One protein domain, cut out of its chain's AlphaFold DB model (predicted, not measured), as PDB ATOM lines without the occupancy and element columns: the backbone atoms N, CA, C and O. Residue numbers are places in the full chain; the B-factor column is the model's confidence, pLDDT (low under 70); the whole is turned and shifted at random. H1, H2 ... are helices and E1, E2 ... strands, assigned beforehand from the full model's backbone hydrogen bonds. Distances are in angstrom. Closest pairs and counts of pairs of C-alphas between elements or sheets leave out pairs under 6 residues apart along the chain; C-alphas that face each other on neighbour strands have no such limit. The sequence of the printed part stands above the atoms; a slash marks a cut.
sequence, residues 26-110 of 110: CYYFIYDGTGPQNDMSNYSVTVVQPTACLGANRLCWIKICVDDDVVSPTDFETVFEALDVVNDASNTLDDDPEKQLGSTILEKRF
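What this domain is: This is residues 26 to 110 of the 110 residues of an uncharacterized protein of Paraflavitalea soli (UniProt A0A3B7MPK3). There is little regular structure here: a small sheet of four antiparallel strands, E2 - E1 - E3 - E4, has one helix, H1, over one face, two layers, and long loops make much of the rest. The printed part has 85 residues, 31 in named elements, mixed, in chain order E1 E2 E3 H1 E4. It is compact, radius of gyration of the C-alphas 11.8 A, spanning 31 by 26 by 26 A.

Where its parts are: Find C-alpha 26 at (110.867, 83.014, 114.790); E1 runs 16.1 A to residue 31. E3, residues 61 to 66, measures 16.2 A; E2, residues 43 to 46, 9.8 A; H1, residues 73 to 83, 15.2 A. E4, residues 106 to 109, runs 10.4 A to (122.127, 83.166, 104.742).

How they stand to each other: Within hydrogen-bond range, find N 27 and O 64 for E1 and E3, 2.7 A; N 28 and O 46 for the hairpin E1 and E2, 2.8 A; N 63 and O 107 for E3 and E4, 2.8 A. H1, every O i to N i+4 pair within range, is on the sheet at a height of 9.4 A; its closest C-alphas to E3 are Phe 76 and Ile 64, 7.4 A.

The domain as a whole: The farthest C-alphas, Gly 55 and Asp 68, are 34.0 A apart. The printed part has no cut; links E1 to E2, E2 to E3 and H1 to E4 are long. pLDDT is under 70 at residues 54 to 57, 87 and 101 to 110.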
ATOM      1  N   CYS A  26     109.704  82.697 115.615       88.94
ATOM      2  CA  CYS A  26     110.867  83.014 114.790       88.94
ATOM      3  C   CYS A  26     110.611  84.211 113.873       88.94
ATOM      4  O   CYS A  26     109.616  84.256 113.152       88.94
ATOM      5  N   TYR A  27     111.579  85.111 113.851       91.50
ATOM      6  CA  TYR A  27     111.657  86.315 113.047       91.50
ATOM      7  C   TYR A  27     112.854  86.233 112.108       91.50
ATOM      8  O   TYR A  27     113.915  85.729 112.469       91.50
ATOM      9  N   TYR A  28     112.674  86.737 110.897       91.69
ATOM     10  CA  TYR A  28     113.700  86.860 109.878       91.69
ATOM     11  C   TYR A  28     113.939  88.346 109.639       91.69
ATOM     12  O   TYR A  28     113.051  89.051 109.154       91.69
ATOM     13  N   PHE A  29     115.130  88.801 110.006       93.00
ATOM     14  CA  PHE A  29     115.634  90.149 109.799       93.00
ATOM     15  C   PHE A  29     116.318  90.182 108.444       93.00
ATOM     16  O   PHE A  29     117.409  89.644 108.303       93.00
ATOM     17  N   ILE A  30     115.672  90.770 107.444       91.88
ATOM     18  CA  ILE A  30     116.166  90.871 106.072       91.88
ATOM     19  C   ILE A  30     116.968  92.157 105.935       91.88
ATOM     20  O   ILE A  30     116.406  93.245 106.091       91.88
ATOM     21  N   TYR A  31     118.250  92.017 105.617       89.62
ATOM     22  CA  TYR A  31     119.148  93.145 105.423       89.62
ATOM     23  C   TYR A  31     118.939  93.750 104.033       89.62
ATOM     24  O   TYR A  31     119.021  93.054 103.013       89.62
ATOM     25  N   ASP A  32     118.661  95.051 103.968       81.19
ATOM     26  CA  ASP A  32     118.419  95.738 102.694       81.19
ATOM     27  C   ASP A  32     119.715  96.087 101.933       81.19
ATOM     28  O   ASP A  32     119.683  96.383 100.733       81.19
ATOM     29  N   GLY A  33     120.870  95.937 102.590       81.12
ATOM     30  CA  GLY A  33     122.183  96.252 102.035       81.12
ATOM     31  C   GLY A  33     122.641  97.686 102.297       81.12
ATOM     32  O   GLY A  33     123.596  98.121 101.649       81.12
ATOM     33  N   THR A  34     121.973  98.424 103.183       83.88
ATOM     34  CA  THR A  34     122.312  99.805 103.536       83.88
ATOM     35  C   THR A  34     122.545  99.973 105.039       83.88
ATOM     36  O   THR A  34     121.846  99.396 105.860       83.88
ATOM     37  N   GLY A  35     123.538 100.792 105.405       88.31
ATOM     38  CA  GLY A  35     123.874 101.080 106.805       88.31
ATOM     39  C   GLY A  35     124.777 100.032 107.480       88.31
ATOM     40  O   GLY A  35     125.322  99.157 106.812       88.31
ATOM     41  N   PRO A  36     125.028 100.165 108.795       89.88
ATOM     42  CA  PRO A  36     125.744  99.156 109.581       89.88
ATOM     43  C   PRO A  36     124.914  97.882 109.787       89.88
ATOM     44  O   PRO A  36     123.720  97.963 110.082       89.88
ATOM     45  N   GLN A  37     125.543  96.705 109.692       90.62
ATOM     46  CA  GLN A  37     124.837  95.426 109.852       90.62
ATOM     47  C   GLN A  37     124.480  95.104 111.309       90.62
ATOM     48  O   GLN A  37     123.529  94.365 111.549       90.62
ATOM     49  N   ASN A  38     125.189  95.674 112.281       90.00
ATOM     50  CA  ASN A  38     124.885  95.505 113.702       90.00
ATOM     51  C   ASN A  38     123.732  96.404 114.196       90.00
ATOM     52  O   ASN A  38     123.335  96.319 115.355       90.00
ATOM     53  N   ASP A  39     123.162  97.247 113.330       91.56
ATOM     54  CA  ASP A  39     122.009  98.089 113.651       91.56
ATOM     55  C   ASP A  39     120.711  97.448 113.140       91.56
ATOM     56  O   ASP A  39     120.432  97.409 111.939       91.56
ATOM     57  N   MET A  40     119.885  96.984 114.083       91.94
ATOM     58  CA  MET A  40     118.595  96.335 113.824       91.94
ATOM     59  C   MET A  40     117.638  97.190 112.973       91.94
ATOM     60  O   MET A  40     116.771  96.643 112.292       91.94
ATOM     61  N   SER A  41     117.763  98.521 112.990       92.31
ATOM     62  CA  SER A  41     116.873  99.412 112.234       92.31
ATOM     63  C   SER A  41     117.081  99.359 110.714       92.31
ATOM     64  O   SER A  41     116.173  99.734 109.972       92.31
ATOM     65  N   ASN A  42     118.209  98.808 110.250       91.75
ATOM     66  CA  ASN A  42     118.515  98.588 108.830       91.75
ATOM     67  C   ASN A  42     117.924  97.276 108.276       91.75
ATOM     68  O   ASN A  42     118.290  96.811 107.193       91.75
ATOM     69  N   TYR A  43     117.018  96.647 109.029       92.62
ATOM     70  CA  TYR A  43     116.405  95.378 108.670       92.62
ATOM     71  C   TYR A  43     114.892  95.505 108.553       92.62
ATOM     72  O   TYR A  43     114.213  96.103 109.390       92.62
ATOM     73  N   SER A  44     114.341  94.846 107.539       93.06
ATOM     74  CA  SER A  44     112.908  94.549 107.503       93.06
ATOM     75  C   SER A  44     112.637  93.207 108.183       93.06
ATOM     76  O   SER A  44     113.450  92.291 108.101       93.06
ATOM     77  N   VAL A  45     111.502  93.077 108.877       92.38
ATOM     78  CA  VAL A  45     111.210  91.899 109.710       92.38
ATOM     79  C   VAL A  45     109.987  91.152 109.195       92.38
ATOM     80  O   VAL A  45     108.951  91.748 108.902       92.38
ATOM     81  N   THR A  46     110.088  89.826 109.117       93.06
ATOM     82  CA  THR A  46     108.974  88.932 108.776       93.06
ATOM     83  C   THR A  46     109.025  87.648 109.600       93.06
ATOM     84  O   THR A  46     110.083  87.240 110.066       93.06
ATOM     85  N   VAL A  47     107.886  86.981 109.770       90.56
ATOM     86  CA  VAL A  47     107.798  85.640 110.390       90.56
ATOM     87  C   VAL A  47     107.822  84.514 109.354       90.56
ATOM     88  O   VAL A  47     107.897  83.335 109.697       90.56
ATOM     89  N   VAL A  48     107.742  84.864 108.069       90.31
ATOM     90  CA  VAL A  48     107.791  83.914 106.956       90.31
ATOM     91  C   VAL A  48     109.206  83.889 106.407       90.31
ATOM     92  O   VAL A  48     109.728  84.932 106.026       90.31
ATOM     93  N   GLN A  49     109.801  82.700 106.329       87.69
ATOM     94  CA  GLN A  49     111.154  82.529 105.815       87.69
ATOM     95  C   GLN A  49     111.307  83.134 104.405       87.69
ATOM     96  O   GLN A  49     110.627  82.683 103.477       87.69
ATOM     97  N   PRO A  50     112.208  84.114 104.219       85.88
ATOM     98  CA  PRO A  50     112.533  84.657 102.908       85.88
ATOM     99  C   PRO A  50     113.327  83.644 102.077       85.88
ATOM    100  O   PRO A  50     114.024  82.776 102.608       85.88
ATOM    101  N   THR A  51     113.276  83.777 100.753       82.25
ATOM    102  CA  THR A  51     114.220  83.074  99.874       82.25
ATOM    103  C   THR A  51     115.635  83.614 100.115       82.25
ATOM    104  O   THR A  51     115.802  84.813 100.326       82.25
ATOM    105  N   ALA A  52     116.649  82.744 100.103       70.06
ATOM    106  CA  ALA A  52     118.048  83.183 100.114       70.06
ATOM    107  C   ALA A  52     118.328  84.058  98.879       70.06
ATOM    108  O   ALA A  52     117.773  83.795  97.804       70.06
ATOM    109  N   CYS A  53     119.156  85.094  99.012       71.69
ATOM    110  CA  CYS A  53     119.567  85.853  97.837       71.69
ATOM    111  C   CYS A  53     120.480  84.948  97.012       71.69
ATOM    112  O   CYS A  53     121.422  84.353  97.511       71.69
ATOM    113  N   LEU A  54     120.191  84.787  95.727       53.62
ATOM    114  CA  LEU A  54     121.048  83.968  94.884       53.62
ATOM    115  C   LEU A  54     122.325  84.749  94.552       53.62
ATOM    116  O   LEU A  54     122.271  85.732  93.814       53.62
ATOM    117  N   GLY A  55     123.467  84.263  95.040       54.06
ATOM    118  CA  GLY A  55     124.789  84.604  94.507       54.06
ATOM    119  C   GLY A  55     125.474  85.837  95.095       54.06
ATOM    120  O   GLY A  55     126.247  86.467  94.372       54.06
ATOM    121  N   ALA A  56     125.239  86.191  96.360       54.78
ATOM    122  CA  ALA A  56     125.901  87.334  96.983       54.78
ATOM    123  C   ALA A  56     126.820  86.895  98.131       54.78
ATOM    124  O   ALA A  56     126.396  86.188  99.027       54.78
ATOM    125  N   ASN A  57     128.064  87.379  98.164       66.94
ATOM    126  CA  ASN A  57     128.873  87.409  99.393       66.94
ATOM    127  C   ASN A  57     128.317  88.494 100.344       66.94
ATOM    128  O   ASN A  57     129.042  89.410 100.723       66.94
ATOM    129  N   ARG A  58     127.002  88.493 100.587       76.06
ATOM    130  CA  ARG A  58     126.289  89.527 101.339       76.06
ATOM    131  C   ARG A  58     125.206  88.896 102.193       76.06
ATOM    132  O   ARG A  58     124.450  88.066 101.700       76.06
ATOM    133  N   LEU A  59     125.083  89.347 103.429       83.31
ATOM    134  CA  LEU A  59     124.017  88.990 104.340       83.31
ATOM    135  C   LEU A  59     122.649  89.242 103.692       83.31
ATOM    136  O   LEU A  59     122.324  90.358 103.277       83.31
ATOM    137  N   CYS A  60     121.836  88.192 103.627       82.81
ATOM    138  CA  CYS A  60     120.446  88.275 103.191       82.81
ATOM    139  C   CYS A  60     119.513  88.461 104.366       82.81
ATOM    140  O   CYS A  60     118.691  89.374 104.382       82.81
ATOM    141  N   TRP A  61     119.618  87.562 105.338       88.88
ATOM    142  CA  TRP A  61     118.796  87.622 106.526       88.88
ATOM    143  C   TRP A  61     119.435  86.911 107.707       88.88
ATOM    144  O   TRP A  61     120.213  85.972 107.532       88.88
ATOM    145  N   ILE A  62     119.044  87.347 108.902       90.12
ATOM    146  CA  ILE A  62     119.325  86.707 110.186       90.12
ATOM    147  C   ILE A  62     118.009  86.161 110.734       90.12
ATOM    148  O   ILE A  62     117.011  86.879 110.810       90.12
ATOM    149  N   LYS A  63     117.988  84.892 111.128       90.12
ATOM    150  CA  LYS A  63     116.872  84.302 111.869       90.12
ATOM    151  C   LYS A  63     117.109  84.456 113.367       90.12
ATOM    152  O   LYS A  63     118.183  84.111 113.845       90.12
ATOM    153  N   ILE A  64     116.098  84.930 114.090       89.44
ATOM    154  CA  ILE A  64     116.080  85.050 115.552       89.44
ATOM    155  C   ILE A  64     114.736  84.543 116.043       89.44
ATOM    156  O   ILE A  64     113.702  84.976 115.550       89.44
ATOM    157  N   CYS A  65     114.717  83.649 117.019       86.69
ATOM    158  CA  CYS A  65     113.488  83.172 117.638       86.69
ATOM    159  C   CYS A  65     113.521  83.430 119.134       86.69
ATOM    160  O   CYS A  65     114.490  83.102 119.813       86.69
ATOM    161  N   VAL A  66     112.429  83.989 119.625       84.88
ATOM    162  CA  VAL A  66     112.246  84.417 121.008       84.88
ATOM    163  C   VAL A  66     110.966  83.802 121.549       84.88
ATOM    164  O   VAL A  66     110.081  83.400 120.789       84.88
ATOM    165  N   ASP A  67     110.880  83.685 122.860       83.31
ATOM    166  CA  ASP A  67     109.697  83.244 123.597       83.31
ATOM    167  C   ASP A  67     108.704  84.383 123.880       83.31
ATOM    168  O   ASP A  67     107.509  84.124 124.010       83.31
ATOM    169  N   ASP A  68     109.169  85.634 123.875       75.50
ATOM    170  CA  ASP A  68     108.390  86.829 124.241       75.50
ATOM    171  C   ASP A  68     107.674  87.532 123.068       75.50
ATOM    172  O   ASP A  68     107.273  88.693 123.172       75.50
ATOM    173  N   ASP A  69     107.496  86.845 121.933       77.19
ATOM    174  CA  ASP A  69     106.830  87.348 120.716       77.19
ATOM    175  C   ASP A  69     107.386  88.679 120.152       77.19
ATOM    176  O   ASP A  69     106.870  89.181 119.157       77.19
ATOM    177  N   VAL A  70     108.460  89.248 120.701       85.75
ATOM    178  CA  VAL A  70     109.118  90.469 120.219       85.75
ATOM    179  C   VAL A  70     110.621  90.314 120.393       85.75
ATOM    180  O   VAL A  70     111.087  89.930 121.458       85.75
ATOM    181  N   VAL A  71     111.383  90.637 119.353       88.50
ATOM    182  CA  VAL A  71     112.847  90.684 119.420       88.50
ATOM    183  C   VAL A  71     113.259  92.097 119.813       88.50
ATOM    184  O   VAL A  71     112.894  93.062 119.135       88.50
ATOM    185  N   SER A  72     113.994  92.231 120.912       90.19
ATOM    186  CA  SER A  72     114.553  93.514 121.333       90.19
ATOM    187  C   SER A  72     115.855  93.831 120.580       90.19
ATOM    188  O   SER A  72     116.508  92.920 120.065       90.19
ATOM    189  N   PRO A  73     116.296  95.106 120.549       89.56
ATOM    190  CA  PRO A  73     117.616  95.456 120.021       89.56
ATOM    191  C   PRO A  73     118.755  94.669 120.685       89.56
ATOM    192  O   PRO A  73     119.696  94.271 120.010       89.56
ATOM    193  N   THR A  74     118.640  94.387 121.986       89.25
ATOM    194  CA  THR A  74     119.626  93.596 122.737       89.25
ATOM    195  C   THR A  74     119.681  92.144 122.269       89.25
ATOM    196  O   THR A  74     120.767  91.574 122.165       89.25
ATOM    197  N   ASP A  75     118.527  91.534 121.979       87.56
ATOM    198  CA  ASP A  75     118.475  90.169 121.444       87.56
ATOM    199  C   ASP A  75     119.130  90.119 120.067       87.56
ATOM    200  O   ASP A  75     119.928  89.225 119.788       87.56
ATOM    201  N   PHE A  76     118.834  91.113 119.226       90.19
ATOM    202  CA  PHE A  76     119.449  91.252 117.914       90.19
ATOM    203  C   PHE A  76     120.972  91.384 118.012       90.19
ATOM    204  O   PHE A  76     121.680  90.612 117.374       90.19
ATOM    205  N   GLU A  77     121.475  92.300 118.839       88.56
ATOM    206  CA  GLU A  77     122.913  92.533 119.018       88.56
ATOM    207  C   GLU A  77     123.617  91.286 119.567       88.56
ATOM    208  O   GLU A  77     124.636  90.860 119.036       88.56
ATOM    209  N   THR A  78     123.021  90.606 120.550       86.19
ATOM    210  CA  THR A  78     123.570  89.350 121.091       86.19
ATOM    211  C   THR A  78     123.711  88.277 120.009       86.19
ATOM    212  O   THR A  78     124.697  87.538 119.975       86.19
ATOM    213  N   VAL A  79     122.719  88.168 119.122       86.44
ATOM    214  CA  VAL A  79     122.764  87.236 117.993       86.44
ATOM    215  C   VAL A  79     123.798  87.665 116.966       86.44
ATOM    216  O   VAL A  79     124.538  86.810 116.477       86.44
ATOM    217  N   PHE A  80     123.834  88.955 116.636       88.44
ATOM    218  CA  PHE A  80     124.773  89.527 115.686       88.44
ATOM    219  C   PHE A  80     126.206  89.183 116.093       88.44
ATOM    220  O   PHE A  80     126.886  88.486 115.350       88.44
ATOM    221  N   GLU A  81     126.597  89.517 117.323       86.81
ATOM    222  CA  GLU A  81     127.927  89.234 117.880       86.81
ATOM    223  C   GLU A  81     128.240  87.728 117.950       86.81
ATOM    224  O   GLU A  81     129.383  87.299 117.841       86.81
ATOM    225  N   ALA A  82     127.232  86.869 118.132       83.56
ATOM    226  CA  ALA A  82     127.443  85.420 118.136       83.56
ATOM    227  C   ALA A  82     127.649  84.832 116.721       83.56
ATOM    228  O   ALA A  82     128.243  83.745 116.558       83.56
ATOM    229  N   LEU A  83     127.106  85.513 115.709       84.00
ATOM    230  CA  LEU A  83     127.244  85.198 114.290       84.00
ATOM    231  C   LEU A  83     128.462  85.871 113.651       84.00
ATOM    232  O   LEU A  83     128.927  85.328 112.647       84.00
ATOM    233  N   ASP A  84     128.936  86.979 114.218       84.81
ATOM    234  CA  ASP A  84     130.167  87.696 113.876       84.81
ATOM    235  C   ASP A  84     131.369  86.934 114.457       84.81
ATOM    236  O   ASP A  84     131.720  87.033 115.636       84.81
ATOM    237  N   VAL A  85     131.917  86.005 113.674       76.94
ATOM    238  CA  VAL A  85     132.982  85.105 114.151       76.94
ATOM    239  C   VAL A  85     134.343  85.758 113.994       76.94
ATOM    240  O   VAL A  85     135.230  85.559 114.837       76.94
ATOM    241  N   VAL A  86     134.518  86.522 112.924       78.56
ATOM    242  CA  VAL A  86     135.683  87.362 112.700       78.56
ATOM    243  C   VAL A  86     135.469  88.667 113.461       78.56
ATOM    244  O   VAL A  86     135.116  89.678 112.889       78.56
ATOM    245  N   ASN A  87     135.748  88.638 114.770       69.19
ATOM    246  CA  ASN A  87     135.710  89.836 115.615       69.19
ATOM    247  C   ASN A  87     136.779  90.848 115.162       69.19
ATOM    248  O   ASN A  87     137.928  90.837 115.630       69.19
ATOM    249  N   ASP A  88     136.395  91.674 114.201       77.56
ATOM    250  CA  ASP A  88     137.167  92.750 113.621       77.56
ATOM    251  C   ASP A  88     136.463  94.100 113.853       77.56
ATOM    252  O   ASP A  88     135.517  94.218 114.624       77.56
ATOM    253  N   ALA A  89     136.985  95.176 113.265       76.38
ATOM    254  CA  ALA A  89     136.383  96.503 113.421       76.38
ATOM    255  C   ALA A  89     135.269  96.786 112.396       76.38
ATOM    256  O   ALA A  89     134.724  97.893 112.387       76.38
ATOM    257  N   SER A  90     134.993  95.844 111.492       78.81
ATOM    258  CA  SER A  90     134.080  96.016 110.366       78.81
ATOM    259  C   SER A  90     132.628  95.807 110.791       78.81
ATOM    260  O   SER A  90     131.757  96.465 110.218       78.81
ATOM    261  N   ASN A  91     132.373  94.981 111.817       83.25
ATOM    262  CA  ASN A  91     131.029  94.593 112.269       83.25
ATOM    263  C   ASN A  91     130.156  94.179 111.074       83.25
ATOM    264  O   ASN A  91     129.048  94.697 110.864       83.25
ATOM    265  N   THR A  92     130.702  93.313 110.223       86.56
ATOM    266  CA  THR A  92     130.025  92.770 109.049       86.56
ATOM    267  C   THR A  92     129.883  91.271 109.204       86.56
ATOM    268  O   THR A  92     130.758  90.606 109.722       86.56
ATOM    269  N   LEU A  93     128.765  90.721 108.737       87.06
ATOM    270  CA  LEU A  93     128.591  89.274 108.640       87.06
ATOM    271  C   LEU A  93     128.905  88.756 107.234       87.06
ATOM    272  O   LEU A  93     128.854  87.545 107.037       87.06
ATOM    273  N   ASP A  94     129.190  89.650 106.278       83.50
ATOM    274  CA  ASP A  94     129.474  89.369 104.859       83.50
ATOM    275  C   ASP A  94     130.780  88.591 104.647       83.50
ATOM    276  O   ASP A  94     130.926  87.857 103.668       83.50
ATOM    277  N   ASP A  95     131.734  88.770 105.550       79.06
ATOM    278  CA  ASP A  95     133.078  88.192 105.527       79.06
ATOM    279  C   ASP A  95     133.198  86.894 106.338       79.06
ATOM    280  O   ASP A  95     134.216  86.201 106.281       79.06
ATOM    281  N   ASP A  96     132.125  86.510 107.019       78.44
ATOM    282  CA  ASP A  96     132.046  85.292 107.803       78.44
ATOM    283  C   ASP A  96     131.322  84.154 107.070       78.44
ATOM    284  O   ASP A  96     130.411  84.378 106.277       78.44
ATOM    285  N   PRO A  97     131.612  82.885 107.403       73.44
ATOM    286  CA  PRO A  97     130.855  81.757 106.878       73.44
ATOM    287  C   PRO A  97     129.430  81.695 107.441       73.44
ATOM    288  O   PRO A  97     129.130  82.172 108.539       73.44
ATOM    289  N   GLU A  98     128.547  81.011 106.711       74.19
ATOM    290  CA  GLU A  98     127.198  80.722 107.186       74.19
ATOM    291  C   GLU A  98     127.277  79.873 108.461       74.19
ATOM    292  O   GLU A  98     128.048  78.913 108.552       74.19
ATOM    293  N   LYS A  99     126.462  80.230 109.456       70.81
ATOM    294  CA  LYS A  99     126.498  79.605 110.772       70.81
ATOM    295  C   LYS A  99     125.095  79.379 111.305       70.81
ATOM    296  O   LYS A  99     124.233  80.250 111.204       70.81
ATOM    297  N   GLN A 100     124.923  78.215 111.929       73.56
ATOM    298  CA  GLN A 100     123.769  77.889 112.751       73.56
ATOM    299  C   GLN A 100     124.220  77.670 114.198       73.56
ATOM    300  O   GLN A 100     125.105  76.851 114.454       73.56
ATOM    301  N   LEU A 101     123.627  78.389 115.151       66.62
ATOM    302  CA  LEU A 101     123.909  78.199 116.578       66.62
ATOM    303  C   LEU A 101     122.793  77.360 117.218       66.62
ATOM    304  O   LEU A 101     121.660  77.816 117.336       66.62
ATOM    305  N   GLY A 102     123.125  76.134 117.640       59.03
ATOM    306  CA  GLY A 102     122.200  75.221 118.328       59.03
ATOM    307  C   GLY A 102     121.157  74.537 117.428       59.03
ATOM    308  O   GLY A 102     121.027  74.826 116.241       59.03
ATOM    309  N   SER A 103     120.404  73.584 117.999       43.94
ATOM    310  CA  SER A 103     119.386  72.789 117.277       43.94
ATOM    311  C   SER A 103     118.172  73.599 116.823       43.94
ATOM    312  O   SER A 103     117.335  73.104 116.074       43.94
ATOM    313  N   THR A 104     118.063  74.842 117.270       48.47
ATOM    314  CA  THR A 104     116.991  75.753 116.911       48.47
ATOM    315  C   THR A 104     117.598  77.156 117.003       48.47
ATOM    316  O   THR A 104     118.311  77.417 117.964       48.47
ATOM    317  N   ILE A 105     117.254  78.048 116.065       52.72
ATOM    318  CA  ILE A 105     116.980  79.482 116.307       52.72
ATOM    319  C   ILE A 105     117.850  80.523 115.586       52.72
ATOM    320  O   ILE A 105     117.264  81.521 115.188       52.72
ATOM    321  N   LEU A 106     119.149  80.325 115.341       54.75
ATOM    322  CA  LEU A 106     119.986  81.377 114.726       54.75
ATOM    323  C   LEU A 106     120.623  80.895 113.432       54.75
ATOM    324  O   LEU A 106     121.327  79.892 113.444       54.75
ATOM    325  N   GLU A 107     120.357  81.587 112.331       58.56
ATOM    326  CA  GLU A 107     120.817  81.230 110.988       58.56
ATOM    327  C   GLU A 107     121.062  82.518 110.204       58.56
ATOM    328  O   GLU A 107     120.196  83.396 110.201       58.56
ATOM    329  N   LYS A 108     122.218  82.628 109.546       57.62
ATOM    330  CA  LYS A 108     122.460  83.654 108.525       57.62
ATOM    331  C   LYS A 108     122.593  83.009 107.158       57.62
ATOM    332  O   LYS A 108     123.206  81.953 107.043       57.62
ATOM    333  N   ARG A 109     122.021  83.630 106.132       57.53
ATOM    334  CA  ARG A 109     122.127  83.166 104.742       57.53
ATOM    335  C   ARG A 109     122.738  84.245 103.863       57.53
ATOM    336  O   ARG A 109     122.456  85.427 104.066       57.53
ATOM    337  N   PHE A 110     123.517  83.786 102.892       55.78
ATOM    338  CA  PHE A 110     124.110  84.554 101.801       55.78
ATOM    339  C   PHE A 110     123.339  84.334 100.497       55.78
ATOM    340  O   PHE A 110     122.704  83.253 100.381       55.78
TER     341      PHE A 110